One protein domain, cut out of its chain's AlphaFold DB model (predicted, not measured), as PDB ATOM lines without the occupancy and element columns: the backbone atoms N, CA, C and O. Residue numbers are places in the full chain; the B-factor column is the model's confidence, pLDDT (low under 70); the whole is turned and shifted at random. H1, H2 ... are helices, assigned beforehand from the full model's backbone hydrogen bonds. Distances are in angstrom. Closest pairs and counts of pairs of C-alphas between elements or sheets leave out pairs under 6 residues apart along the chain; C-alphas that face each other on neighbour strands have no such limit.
ATOM      1  N   GLU A 258      13.415 326.027  29.517       85.50
ATOM      2  CA  GLU A 258      14.315 326.151  28.369       85.50
ATOM      3  C   GLU A 258      15.517 327.053  28.683       85.50
ATOM      4  O   GLU A 258      16.659 326.651  28.469       85.50
ATOM      5  N   ALA A 259      15.290 328.227  29.279       78.88
ATOM      6  CA  ALA A 259      16.364 329.134  29.682       78.88
ATOM      7  C   ALA A 259      17.303 328.494  30.720       78.88
ATOM      8  O   ALA A 259      18.527 328.566  30.586       78.88
ATOM      9  N   SER A 260      16.742 327.817  31.728       84.12
ATOM     10  CA  SER A 260      17.529 327.110  32.745       84.12
ATOM     11  C   SER A 260      18.296 325.917  32.166       84.12
ATOM     12  O   SER A 260      19.455 325.709  32.520       84.12
ATOM     13  N   THR A 261      17.702 325.188  31.219       91.19
ATOM     14  CA  THR A 261      18.326 324.046  30.539       91.19
ATOM     15  C   THR A 261      19.479 324.524  29.670       91.19
ATOM     16  O   THR A 261      20.578 323.992  29.771       91.19
ATOM     17  N   LYS A 262      19.285 325.609  28.912       88.00
ATOM     18  CA  LYS A 262      20.335 326.240  28.107       88.00
ATOM     19  C   LYS A 262      21.499 326.739  28.969       88.00
ATOM     20  O   LYS A 262      22.662 326.534  28.625       88.00
ATOM     21  N   SER A 263      21.210 327.345  30.122       80.19
ATOM     22  CA  SER A 263      22.245 327.729  31.094       80.19
ATOM     23  C   SER A 263      23.013 326.505  31.621       80.19
ATOM     24  O   SER A 263      24.250 326.490  31.640       80.19
ATOM     25  N   LEU A 264      22.304 325.424  31.956       90.06
ATOM     26  CA  LEU A 264      22.909 324.182  32.434       90.06
ATOM     27  C   LEU A 264      23.768 323.509  31.353       90.06
ATOM     28  O   LEU A 264      24.878 323.071  31.645       90.06
ATOM     29  N   GLU A 265      23.321 323.496  30.099       92.31
ATOM     30  CA  GLU A 265      24.080 322.987  28.951       92.31
ATOM     31  C   GLU A 265      25.388 323.753  28.740       92.31
ATOM     32  O   GLU A 265      26.441 323.135  28.564       92.31
ATOM     33  N   THR A 266      25.361 325.089  28.819       87.62
ATOM     34  CA  THR A 266      26.590 325.895  28.700       87.62
ATOM     35  C   THR A 266      27.566 325.628  29.847       87.62
ATOM     36  O   THR A 266      28.771 325.499  29.622       87.62
ATOM     37  N   SER A 267      27.057 325.470  31.071       88.38
ATOM     38  CA  SER A 267      27.866 325.132  32.248       88.38
ATOM     39  C   SER A 267      28.467 323.727  32.139       88.38
ATOM     40  O   SER A 267      29.654 323.523  32.404       88.38
ATOM     41  N   LEU A 268      27.683 322.761  31.662       94.06
ATOM     42  CA  LEU A 268      28.110 321.388  31.403       94.06
ATOM     43  C   LEU A 268      29.193 321.343  30.317       94.06
ATOM     44  O   LEU A 268      30.192 320.638  30.479       94.06
ATOM     45  N   ALA A 269      29.043 322.109  29.235       92.25
ATOM     46  CA  ALA A 269      30.045 322.203  28.174       92.25
ATOM     47  C   ALA A 269      31.389 322.732  28.705       92.25
ATOM     48  O   ALA A 269      32.432 322.131  28.436       92.25
ATOM     49  N   LYS A 270      31.366 323.787  29.535       91.31
ATOM     50  CA  LYS A 270      32.564 324.313  30.216       91.31
ATOM     51  C   LYS A 270      33.202 323.267  31.135       91.31
ATOM     52  O   LYS A 270      34.412 323.060  31.080       91.31
ATOM     53  N   TYR A 271      32.400 322.553  31.926       94.62
ATOM     54  CA  TYR A 271      32.895 321.486  32.802       94.62
ATOM     55  C   TYR A 271      33.544 320.336  32.017       94.62
ATOM     56  O   TYR A 271      34.619 319.858  32.382       94.62
ATOM     57  N   LYS A 272      32.936 319.911  30.901       94.81
ATOM     58  CA  LYS A 272      33.518 318.895  30.009       94.81
ATOM     59  C   LYS A 272      34.850 319.354  29.417       94.81
ATOM     60  O   LYS A 272      35.785 318.557  29.385       94.81
ATOM     61  N   ALA A 273      34.956 320.615  29.001       94.19
ATOM     62  CA  ALA A 273      36.207 321.182  28.501       94.19
ATOM     63  C   ALA A 273      37.299 321.195  29.586       94.19
ATOM     64  O   ALA A 273      38.401 320.703  29.348       94.19
ATOM     65  N   LEU A 274      36.980 321.652  30.801       96.06
ATOM     66  CA  LEU A 274      37.908 321.627  31.941       96.06
ATOM     67  C   LEU A 274      38.346 320.204  32.306       96.06
ATOM     68  O   LEU A 274      39.522 319.965  32.569       96.06
ATOM     69  N   SER A 275      37.423 319.242  32.280       95.69
ATOM     70  CA  SER A 275      37.727 317.827  32.519       95.69
ATOM     71  C   SER A 275      38.651 317.249  31.443       95.69
ATOM     72  O   SER A 275      39.608 316.543  31.759       95.69
ATOM     73  N   ALA A 276      38.429 317.597  30.171       95.69
ATOM     74  CA  ALA A 276      39.306 317.197  29.075       95.69
ATOM     75  C   ALA A 276      40.716 317.789  29.227       95.69
ATOM     76  O   ALA A 276      41.693 317.056  29.088       95.69
ATOM     77  N   ILE A 277      40.823 319.074  29.585       95.50
ATOM     78  CA  ILE A 277      42.105 319.738  29.868       95.50
ATOM     79  C   ILE A 277      42.806 319.053  31.041       95.50
ATOM     80  O   ILE A 277      43.970 318.681  30.925       95.50
ATOM     81  N   ARG A 278      42.097 318.802  32.149       94.81
ATOM     82  CA  ARG A 278      42.652 318.094  33.310       94.81
ATOM     83  C   ARG A 278      43.164 316.708  32.931       94.81
ATOM     84  O   ARG A 278      44.263 316.335  33.328       94.81
ATOM     85  N   ASN A 279      42.397 315.950  32.152       95.75
ATOM     86  CA  ASN A 279      42.818 314.631  31.687       95.75
ATOM     87  C   ASN A 279      44.036 314.710  30.759       95.75
ATOM     88  O   ASN A 279      44.926 313.872  30.877       95.75
ATOM     89  N   ALA A 280      44.113 315.711  29.876       95.06
ATOM     90  CA  ALA A 280      45.282 315.938  29.029       95.06
ATOM     91  C   ALA A 280      46.531 316.259  29.869       95.06
ATOM     92  O   ALA A 280      47.562 315.608  29.704       95.06
ATOM     93  N   VAL A 281      46.405 317.168  30.842       96.56
ATOM     94  CA  VAL A 281      47.479 317.546  31.776       96.56
ATOM     95  C   VAL A 281      47.967 316.350  32.594       96.56
ATOM     96  O   VAL A 281      49.169 316.174  32.760       96.56
ATOM     97  N   MET A 282      47.061 315.498  33.084       93.94
ATOM     98  CA  MET A 282      47.435 314.335  33.902       93.94
ATOM     99  C   MET A 282      48.030 313.182  33.087       93.94
ATOM    100  O   MET A 282      48.759 312.355  33.642       93.94
ATOM    101  N   ARG A 283      47.716 313.107  31.789       95.69
ATOM    102  CA  ARG A 283      48.196 312.050  30.891       95.69
ATOM    103  C   ARG A 283      49.604 312.321  30.365       95.69
ATOM    104  O   ARG A 283      50.338 311.368  30.115       95.69
ATOM    105  N   GLU A 284      49.988 313.583  30.212       95.69
ATOM    106  CA  GLU A 284      51.324 313.971  29.761       95.69
ATOM    107  C   GLU A 284      52.257 314.234  30.951       95.69
ATOM    108  O   GLU A 284      52.001 315.089  31.799       95.69
ATOM    109  N   SER A 285      53.373 313.502  31.024       92.88
ATOM    110  CA  SER A 285      54.317 313.595  32.145       92.88
ATOM    111  C   SER A 285      54.941 314.987  32.291       92.88
ATOM    112  O   SER A 285      55.163 315.416  33.422       92.88
ATOM    113  N   GLY A 286      55.168 315.704  31.183       94.94
ATOM    114  CA  GLY A 286      55.707 317.067  31.182       94.94
ATOM    115  C   GLY A 286      54.765 318.085  31.831       94.94
ATOM    116  O   GLY A 286      55.182 318.831  32.718       94.94
ATOM    117  N   PHE A 287      53.481 318.088  31.456       95.75
ATOM    118  CA  PHE A 287      52.486 318.975  32.072       95.75
ATOM    119  C   PHE A 287      52.194 318.603  33.523       95.75
ATOM    120  O   PHE A 287      52.084 319.492  34.364       95.75
ATOM    121  N   ARG A 288      52.136 317.307  33.844       96.06
ATOM    122  CA  ARG A 288      52.011 316.848  35.232       96.06
ATOM    123  C   ARG A 288      53.202 317.285  36.087       96.06
ATOM    124  O   ARG A 288      53.002 317.687  37.227       96.06
ATOM    125  N   GLY A 289      54.418 317.233  35.539       95.44
ATOM    126  CA  GLY A 289      55.630 317.734  36.187       95.44
ATOM    127  C   GLY A 289      55.522 319.222  36.513       95.44
ATOM    128  O   GLY A 289      55.661 319.586  37.672       95.44
ATOM    129  N   LYS A 290      55.154 320.051  35.527       96.00
ATOM    130  CA  LYS A 290      54.940 321.497  35.723       96.00
ATOM    131  C   LYS A 290      53.814 321.812  36.706       96.00
ATOM    132  O   LYS A 290      53.939 322.745  37.486       96.00
ATOM    133  N   LEU A 291      52.721 321.047  36.681       95.69
ATOM    134  CA  LEU A 291      51.623 321.204  37.635       95.69
ATOM    135  C   LEU A 291      52.095 320.894  39.063       95.69
ATOM    136  O   LEU A 291      51.827 321.667  39.974       95.69
ATOM    137  N   ASN A 292      52.818 319.787  39.255       95.62
ATOM    138  CA  ASN A 292      53.387 319.425  40.552       95.62
ATOM    139  C   ASN A 292      54.439 320.437  41.014       95.62
ATOM    140  O   ASN A 292      54.475 320.769  42.190       95.62
ATOM    141  N   GLU A 293      55.278 320.932  40.103       96.81
ATOM    142  CA  GLU A 293      56.277 321.960  40.388       96.81
ATOM    143  C   GLU A 293      55.618 323.277  40.792       96.81
ATOM    144  O   GLU A 293      56.027 323.862  41.786       96.81
ATOM    145  N   TYR A 294      54.565 323.697  40.085       96.19
ATOM    146  CA  TYR A 294      53.759 324.855  40.457       96.19
ATOM    147  C   TYR A 294      53.184 324.697  41.866       96.19
ATOM    148  O   TYR A 294      53.421 325.555  42.704       96.19
ATOM    149  N   TRP A 295      52.499 323.586  42.163       96.31
ATOM    150  CA  TRP A 295      51.917 323.372  43.493       96.31
ATOM    151  C   TRP A 295      52.960 323.197  44.595       96.31
ATOM    152  O   TRP A 295      52.723 323.623  45.721       96.31
ATOM    153  N   ARG A 296      54.114 322.594  44.292       95.00
ATOM    154  CA  ARG A 296      55.234 322.506  45.234       95.00
ATOM    155  C   ARG A 296      55.797 323.894  45.518       95.00
ATOM    156  O   ARG A 296      55.951 324.232  46.680       95.00
ATOM    157  N   LYS A 297      56.046 324.691  44.476       96.69
ATOM    158  CA  LYS A 297      56.561 326.056  44.598       96.69
ATOM    159  C   LYS A 297      55.573 326.965  45.326       96.69
ATOM    160  O   LYS A 297      55.988 327.730  46.177       96.69
ATOM    161  N   GLU A 298      54.279 326.852  45.040       94.62
ATOM    162  CA  GLU A 298      53.228 327.563  45.776       94.62
ATOM    163  C   GLU A 298      53.213 327.145  47.251       94.62
ATOM    164  O   GLU A 298      53.100 327.990  48.129       94.62
ATOM    165  N   GLY A 299      53.370 325.848  47.541       94.25
ATOM    166  CA  GLY A 299      53.482 325.341  48.907       94.25
ATOM    167  C   GLY A 299      54.731 325.839  49.638       94.25
ATOM    168  O   GLY A 299      54.626 326.208  50.799       94.25
ATOM    169  N   GLU A 300      55.883 325.879  48.964       95.00
ATOM    170  CA  GLU A 300      57.141 326.435  49.485       95.00
ATOM    171  C   GLU A 300      57.004 327.939  49.757       95.00
ATOM    172  O   GLU A 300      57.286 328.370  50.869       95.00
ATOM    173  N   ILE A 301      56.481 328.711  48.797       94.81
ATOM    174  CA  ILE A 301      56.231 330.153  48.951       94.81
ATOM    175  C   ILE A 301      55.244 330.405  50.092       94.81
ATOM    176  O   ILE A 301      55.490 331.254  50.935       94.81
ATOM    177  N   MET A 302      54.131 329.670  50.153       89.88
ATOM    178  CA  MET A 302      53.166 329.824  51.241       89.88
ATOM    179  C   MET A 302      53.774 329.429  52.585       89.88
ATOM    180  O   MET A 302      53.481 330.075  53.580       89.88
ATOM    181  N   HIS A 303      54.619 328.398  52.635       93.56
ATOM    182  CA  HIS A 303      55.308 328.010  53.861       93.56
ATOM    183  C   HIS A 303      56.274 329.097  54.337       93.56
ATOM    184  O   HIS A 303      56.183 329.476  55.496       93.56
ATOM    185  N   GLU A 304      57.107 329.638  53.446       94.12
ATOM    186  CA  GLU A 304      58.022 330.755  53.722       94.12
ATOM    187  C   GLU A 304      57.251 331.997  54.194       94.12
ATOM    188  O   GLU A 304      57.549 332.553  55.249       94.12
ATOM    189  N   LEU A 305      56.164 332.352  53.498       90.44
ATOM    190  CA  LEU A 305      55.261 333.428  53.917       90.44
ATOM    191  C   LEU A 305      54.638 333.160  55.294       90.44
ATOM    192  O   LEU A 305      54.425 334.094  56.054       90.44
ATOM    193  N   PHE A 306      54.336 331.908  55.642       90.69
ATOM    194  CA  PHE A 306      53.820 331.549  56.966       90.69
ATOM    195  C   PHE A 306      54.907 331.412  58.043       90.69
ATOM    196  O   PHE A 306      54.554 331.318  59.214       90.69
ATOM    197  N   GLU A 307      56.196 331.394  57.708       92.31
ATOM    198  CA  GLU A 307      57.282 331.437  58.700       92.31
ATOM    199  C   GLU A 307      57.561 332.867  59.180       92.31
ATOM    200  O   GLU A 307      57.994 333.076  60.319       92.31
ATOM    201  N   GLU A 308      57.249 333.871  58.360       94.25
ATOM    202  CA  GLU A 308      57.344 335.275  58.743       94.25
ATOM    203  C   GLU A 308      56.336 335.613  59.857       94.25
ATOM    204  O   GLU A 308      55.114 335.581  59.671       94.25
ATOM    205  N   ARG A 309      56.845 335.984  61.045       88.81
ATOM    206  CA  ARG A 309      56.000 336.348  62.205       88.81
ATOM    207  C   ARG A 309      55.011 337.464  61.879       88.81
ATOM    208  O   ARG A 309      53.883 337.414  62.358       88.81
ATOM    209  N   GLU A 310      55.407 338.427  61.052       91.31
ATOM    210  CA  GLU A 310      54.545 339.545  60.658       91.31
ATOM    211  C   GLU A 310      53.324 339.075  59.848       91.31
ATOM    212  O   GLU A 310      52.206 339.534  60.088       91.31
ATOM    213  N   VAL A 311      53.498 338.101  58.947       92.19
ATOM    214  CA  VAL A 311      52.400 337.530  58.151       92.19
ATOM    215  C   VAL A 311      51.496 336.671  59.025       92.19
ATOM    216  O   VAL A 311      50.275 336.776  58.916       92.19
ATOM    217  N   LEU A 312      52.053 335.871  59.938       92.00
ATOM    218  CA  LEU A 312      51.251 335.104  60.897       92.00
ATOM    219  C   LEU A 312      50.397 336.012  61.782       92.00
ATOM    220  O   LEU A 312      49.218 335.729  62.001       92.00
ATOM    221  N   GLU A 313      50.961 337.115  62.268       92.81
ATOM    222  CA  GLU A 313      50.235 338.101  63.066       92.81
ATOM    223  C   GLU A 313      49.154 338.804  62.234       92.81
ATOM    224  O   GLU A 313      48.019 338.935  62.698       92.81
ATOM    225  N   ALA A 314      49.442 339.166  60.980       90.44
ATOM    226  CA  ALA A 314      48.472 339.768  60.066       90.44
ATOM    227  C   ALA A 314      47.339 338.804  59.669       90.44
ATOM    228  O   ALA A 314      46.169 339.200  59.651       90.44
ATOM    229  N   VAL A 315      47.654 337.536  59.390       90.44
ATOM    230  CA  VAL A 315      46.685 336.478  59.058       90.44
ATOM    231  C   VAL A 315      45.828 336.142  60.273       90.44
ATOM    232  O   VAL A 315      44.612 336.037  60.149       90.44
ATOM    233  N   ASN A 316      46.413 336.038  61.466       90.44
ATOM    234  CA  ASN A 316      45.650 335.805  62.691       90.44
ATOM    235  C   ASN A 316      44.765 337.017  63.041       90.44
ATOM    236  O   ASN A 316      43.610 336.856  63.433       90.44
ATOM    237  N   ALA A 317      45.254 338.241  62.817       92.56
ATOM    238  CA  ALA A 317      44.462 339.459  62.981       92.56
ATOM    239  C   ALA A 317      43.316 339.561  61.960       92.56
ATOM    240  O   ALA A 317      42.241 340.059  62.299       92.56
ATOM    241  N   THR A 318      43.513 339.092  60.723       88.75
ATOM    242  CA  THR A 318      42.443 339.037  59.714       88.75
ATOM    243  C   THR A 318      41.463 337.908  59.988       88.75
ATOM    244  O   THR A 318      40.273 338.177  59.960       88.75
ATOM    245  N   LEU A 319      41.909 336.700  60.342       88.00
ATOM    246  CA  LEU A 319      41.042 335.581  60.745       88.00
ATOM    247  C   LEU A 319      40.210 335.913  61.986       88.00
ATOM    248  O   LEU A 319      39.022 335.613  62.011       88.00
ATOM    249  N   GLY A 320      40.791 336.591  62.979       89.50
ATOM    250  CA  GLY A 320      40.058 337.066  64.156       89.50
ATOM    251  C   GLY A 320      39.016 338.146  63.840       89.50
ATOM    252  O   GLY A 320      38.086 338.348  64.617       89.50
ATOM    253  N   ARG A 321      39.152 338.832  62.697       84.88
ATOM    254  CA  ARG A 321      38.196 339.825  62.176       84.88
ATOM    255  C   ARG A 321      37.285 339.272  61.080       84.88
ATOM    256  O   ARG A 321      36.360 339.970  60.667       84.88
ATOM    257  N   LEU A 322      37.556 338.068  60.583       87.19
ATOM    258  CA  LEU A 322      36.828 337.477  59.476       87.19
ATOM    259  C   LEU A 322      35.520 336.909  60.015       87.19
ATOM    260  O   LEU A 322      35.490 335.868  60.670       87.19
ATOM    261  N   ASP A 323      34.431 337.605  59.729       90.44
ATOM    262  CA  ASP A 323      33.099 337.105  60.015       90.44
ATOM    263  C   ASP A 323      32.773 335.959  59.043       90.44
ATOM    264  O   ASP A 323      32.629 336.156  57.831       90.44
ATOM    265  N   VAL A 324      32.689 334.738  59.576       88.56
ATOM    266  CA  VAL A 324      32.377 333.523  58.808       88.56
ATOM    267  C   VAL A 324      31.006 333.641  58.134       88.56
ATOM    268  O   VAL A 324      30.810 333.095  57.043       88.56
ATOM    269  N   ASP A 325      30.073 334.401  58.712       89.19
ATOM    270  CA  ASP A 325      28.747 334.620  58.132       89.19
ATOM    271  C   ASP A 325      28.820 335.534  56.900       89.19
ATOM    272  O   ASP A 325      28.137 335.305  55.898       89.19
ATOM    273  N   VAL A 326      29.708 336.531  56.917       88.94
ATOM    274  CA  VAL A 326      29.975 337.373  55.741       88.94
ATOM    275  C   VAL A 326      30.675 336.559  54.660       88.94
ATOM    276  O   VAL A 326      30.243 336.589  53.511       88.94
ATOM    277  N   LEU A 327      31.685 335.759  55.015       87.81
ATOM    278  CA  LEU A 327      32.395 334.925  54.043       87.81
ATOM    279  C   LEU A 327      31.472 333.887  53.391       87.81
ATOM    280  O   LEU A 327      31.551 333.657  52.186       87.81
ATOM    281  N   THR A 328      30.589 333.250  54.163       88.62
ATOM    282  CA  THR A 328      29.617 332.290  53.614       88.62
ATOM    283  C   THR A 328      28.589 332.971  52.717       88.62
ATOM    284  O   THR A 328      28.219 332.401  51.687       88.62
ATOM    285  N   ARG A 329      28.172 334.202  53.041       89.31
ATOM    286  CA  ARG A 329      27.327 335.014  52.157       89.31
ATOM    287  C   ARG A 329      28.051 335.384  50.866       89.31
ATOM    288  O   ARG A 329      27.488 335.170  49.800       89.31
ATOM    289  N   ASP A 330      29.286 335.865  50.947       87.94
ATOM    290  CA  ASP A 330      30.079 336.282  49.787       87.94
ATOM    291  C   ASP A 330      30.443 335.080  48.899       87.94
ATOM    292  O   ASP A 330      30.387 335.164  47.673       87.94
ATOM    293  N   ALA A 331      30.724 333.918  49.495       84.88
ATOM    294  CA  ALA A 331      30.878 332.659  48.767       84.88
ATOM    295  C   ALA A 331      29.571 332.250  48.073       84.88
ATOM    296  O   ALA A 331      29.598 331.810  46.923       84.88
ATOM    297  N   GLY A 332      28.427 332.434  48.738       84.44
ATOM    298  CA  GLY A 332      27.105 332.274  48.134       84.44
ATOM    299  C   GLY A 332      26.899 333.208  46.940       84.44
ATOM    300  O   GLY A 332      26.495 332.751  45.875       84.44
ATOM    301  N   GLU A 333      27.255 334.486  47.075       84.81
ATOM    302  CA  GLU A 333      27.177 335.478  45.997       84.81
ATOM    303  C   GLU A 333      28.121 335.161  44.834       84.81
ATOM    304  O   GLU A 333      27.740 335.330  43.678       84.81
ATOM    305  N   TYR A 334      29.332 334.671  45.106       80.38
ATOM    306  CA  TYR A 334      30.292 334.267  44.080       80.38
ATOM    307  C   TYR A 334      29.808 333.043  43.299       80.38
ATOM    308  O   TYR A 334      29.859 333.016  42.068       80.38
ATOM    309  N   VAL A 335      29.282 332.040  44.006       80.69
ATOM    310  CA  VAL A 335      28.650 330.869  43.390       80.69
ATOM    311  C   VAL A 335      27.451 331.308  42.547       80.69
ATOM    312  O   VAL A 335      27.346 330.924  41.381       80.69
ATOM    313  N   ASP A 336      26.604 332.188  43.082       76.94
ATOM    314  CA  ASP A 336      25.486 332.776  42.345       76.94
ATOM    315  C   ASP A 336      25.961 333.575  41.124       76.94
ATOM    316  O   ASP A 336      25.316 333.508  40.083       76.94
ATOM    317  N   GLN A 337      27.085 334.293  41.197       78.56
ATOM    318  CA  GLN A 337      27.683 335.014  40.066       78.56
ATOM    319  C   GLN A 337      28.201 334.072  38.976       78.56
ATOM    320  O   GLN A 337      27.952 334.325  37.795       78.56
ATOM    321  N   ILE A 338      28.867 332.972  39.347       69.38
ATOM    322  CA  ILE A 338      29.310 331.935  38.399       69.38
ATOM    323  C   ILE A 338      28.108 331.334  37.675       69.38
ATOM    324  O   ILE A 338      28.151 331.139  36.459       69.38
ATOM    325  N   PHE A 339      27.019 331.085  38.402       69.62
ATOM    326  CA  PHE A 339      25.778 330.592  37.815       69.62
ATOM    327  C   PHE A 339      24.940 331.688  37.124       69.62
ATOM    328  O   PHE A 339      23.998 331.353  36.408       69.62
ATOM    329  N   ARG A 340      25.286 332.978  37.270       61.38
ATOM    330  CA  ARG A 340      24.550 334.128  36.698       61.38
ATOM    331  C   ARG A 340      25.061 334.665  35.354       61.38
ATOM    332  O   ARG A 340      24.393 335.535  34.794       61.38
TER     333      ARG A 340
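AT A GLANCE: This is residues 258 to 340 of the 627 residues of an uncharacterized protein of Aureobasidium pullulans (UniProt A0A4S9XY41). Four helices joined end to end make a flat, open, four-sided frame with an empty middle: H1 and H2 are the two long sides that meet at a corner, H3 is a short side, and H4 folds back toward H1, so that the frame is nearly closed. The printed part has 83 residues with four named helices, H1, H2, H3 and H4 along the chain, and no named strand; the class is all helix. The whole is extended, with a radius of gyration of the C-alphas of 19.1 A and spans of 53 by 40 by 10 A.

IN THESE COORDINATES: H1, residues 258 to 283, begins with C-alpha 258 at (14.315, 326.151, 28.369) and is 36.8 A long from first to last C-alpha. H2, residues 285 to 307, is 32.1 A long and begins with C-alpha 285 at (54.317, 313.595, 32.145). H3, residues 309 to 319, is 15.0 A long. H4, residues 324 to 340, is 23.5 A long and ends with C-alpha 340 at (24.550, 334.128, 36.698).

HOW THE PARTS SIT: H1 and H2 only just touch, with 3 pairs of C-alphas within 8 A, and touch only at the corner; their closest C-alphas, of Val 281 and Phe 287, are 5.2 A apart. Their lines are about perpendicular, at 85 degrees. H2 and H3 are close but not clearly touching, their closest C-alphas, of Phe 306 and Leu 312, 5.9 A apart, and about perpendicular at 86 degrees. H3 and H4 are apart, as are H1 and H3, and H2 and H4. H1 and H4 are near each other, with 5 pairs of C-alphas within 10 A. In H1, H2, H3 and H4 every O i to N i+4 pair is within hydrogen-bond range.

THE WHOLE: The two C-alphas farthest apart, of Glu 258 and Arg 309, are 54.6 A apart. The printed part has no cut, and the links H1 to H2, H2 to H3 and H3 to H4 are tight. Residues 268 to 277 of H1 and 292 to 305 of H2 stand free, among others. The mean pLDDT of the printed part is 90.2; residues 338 to 340 are under 70.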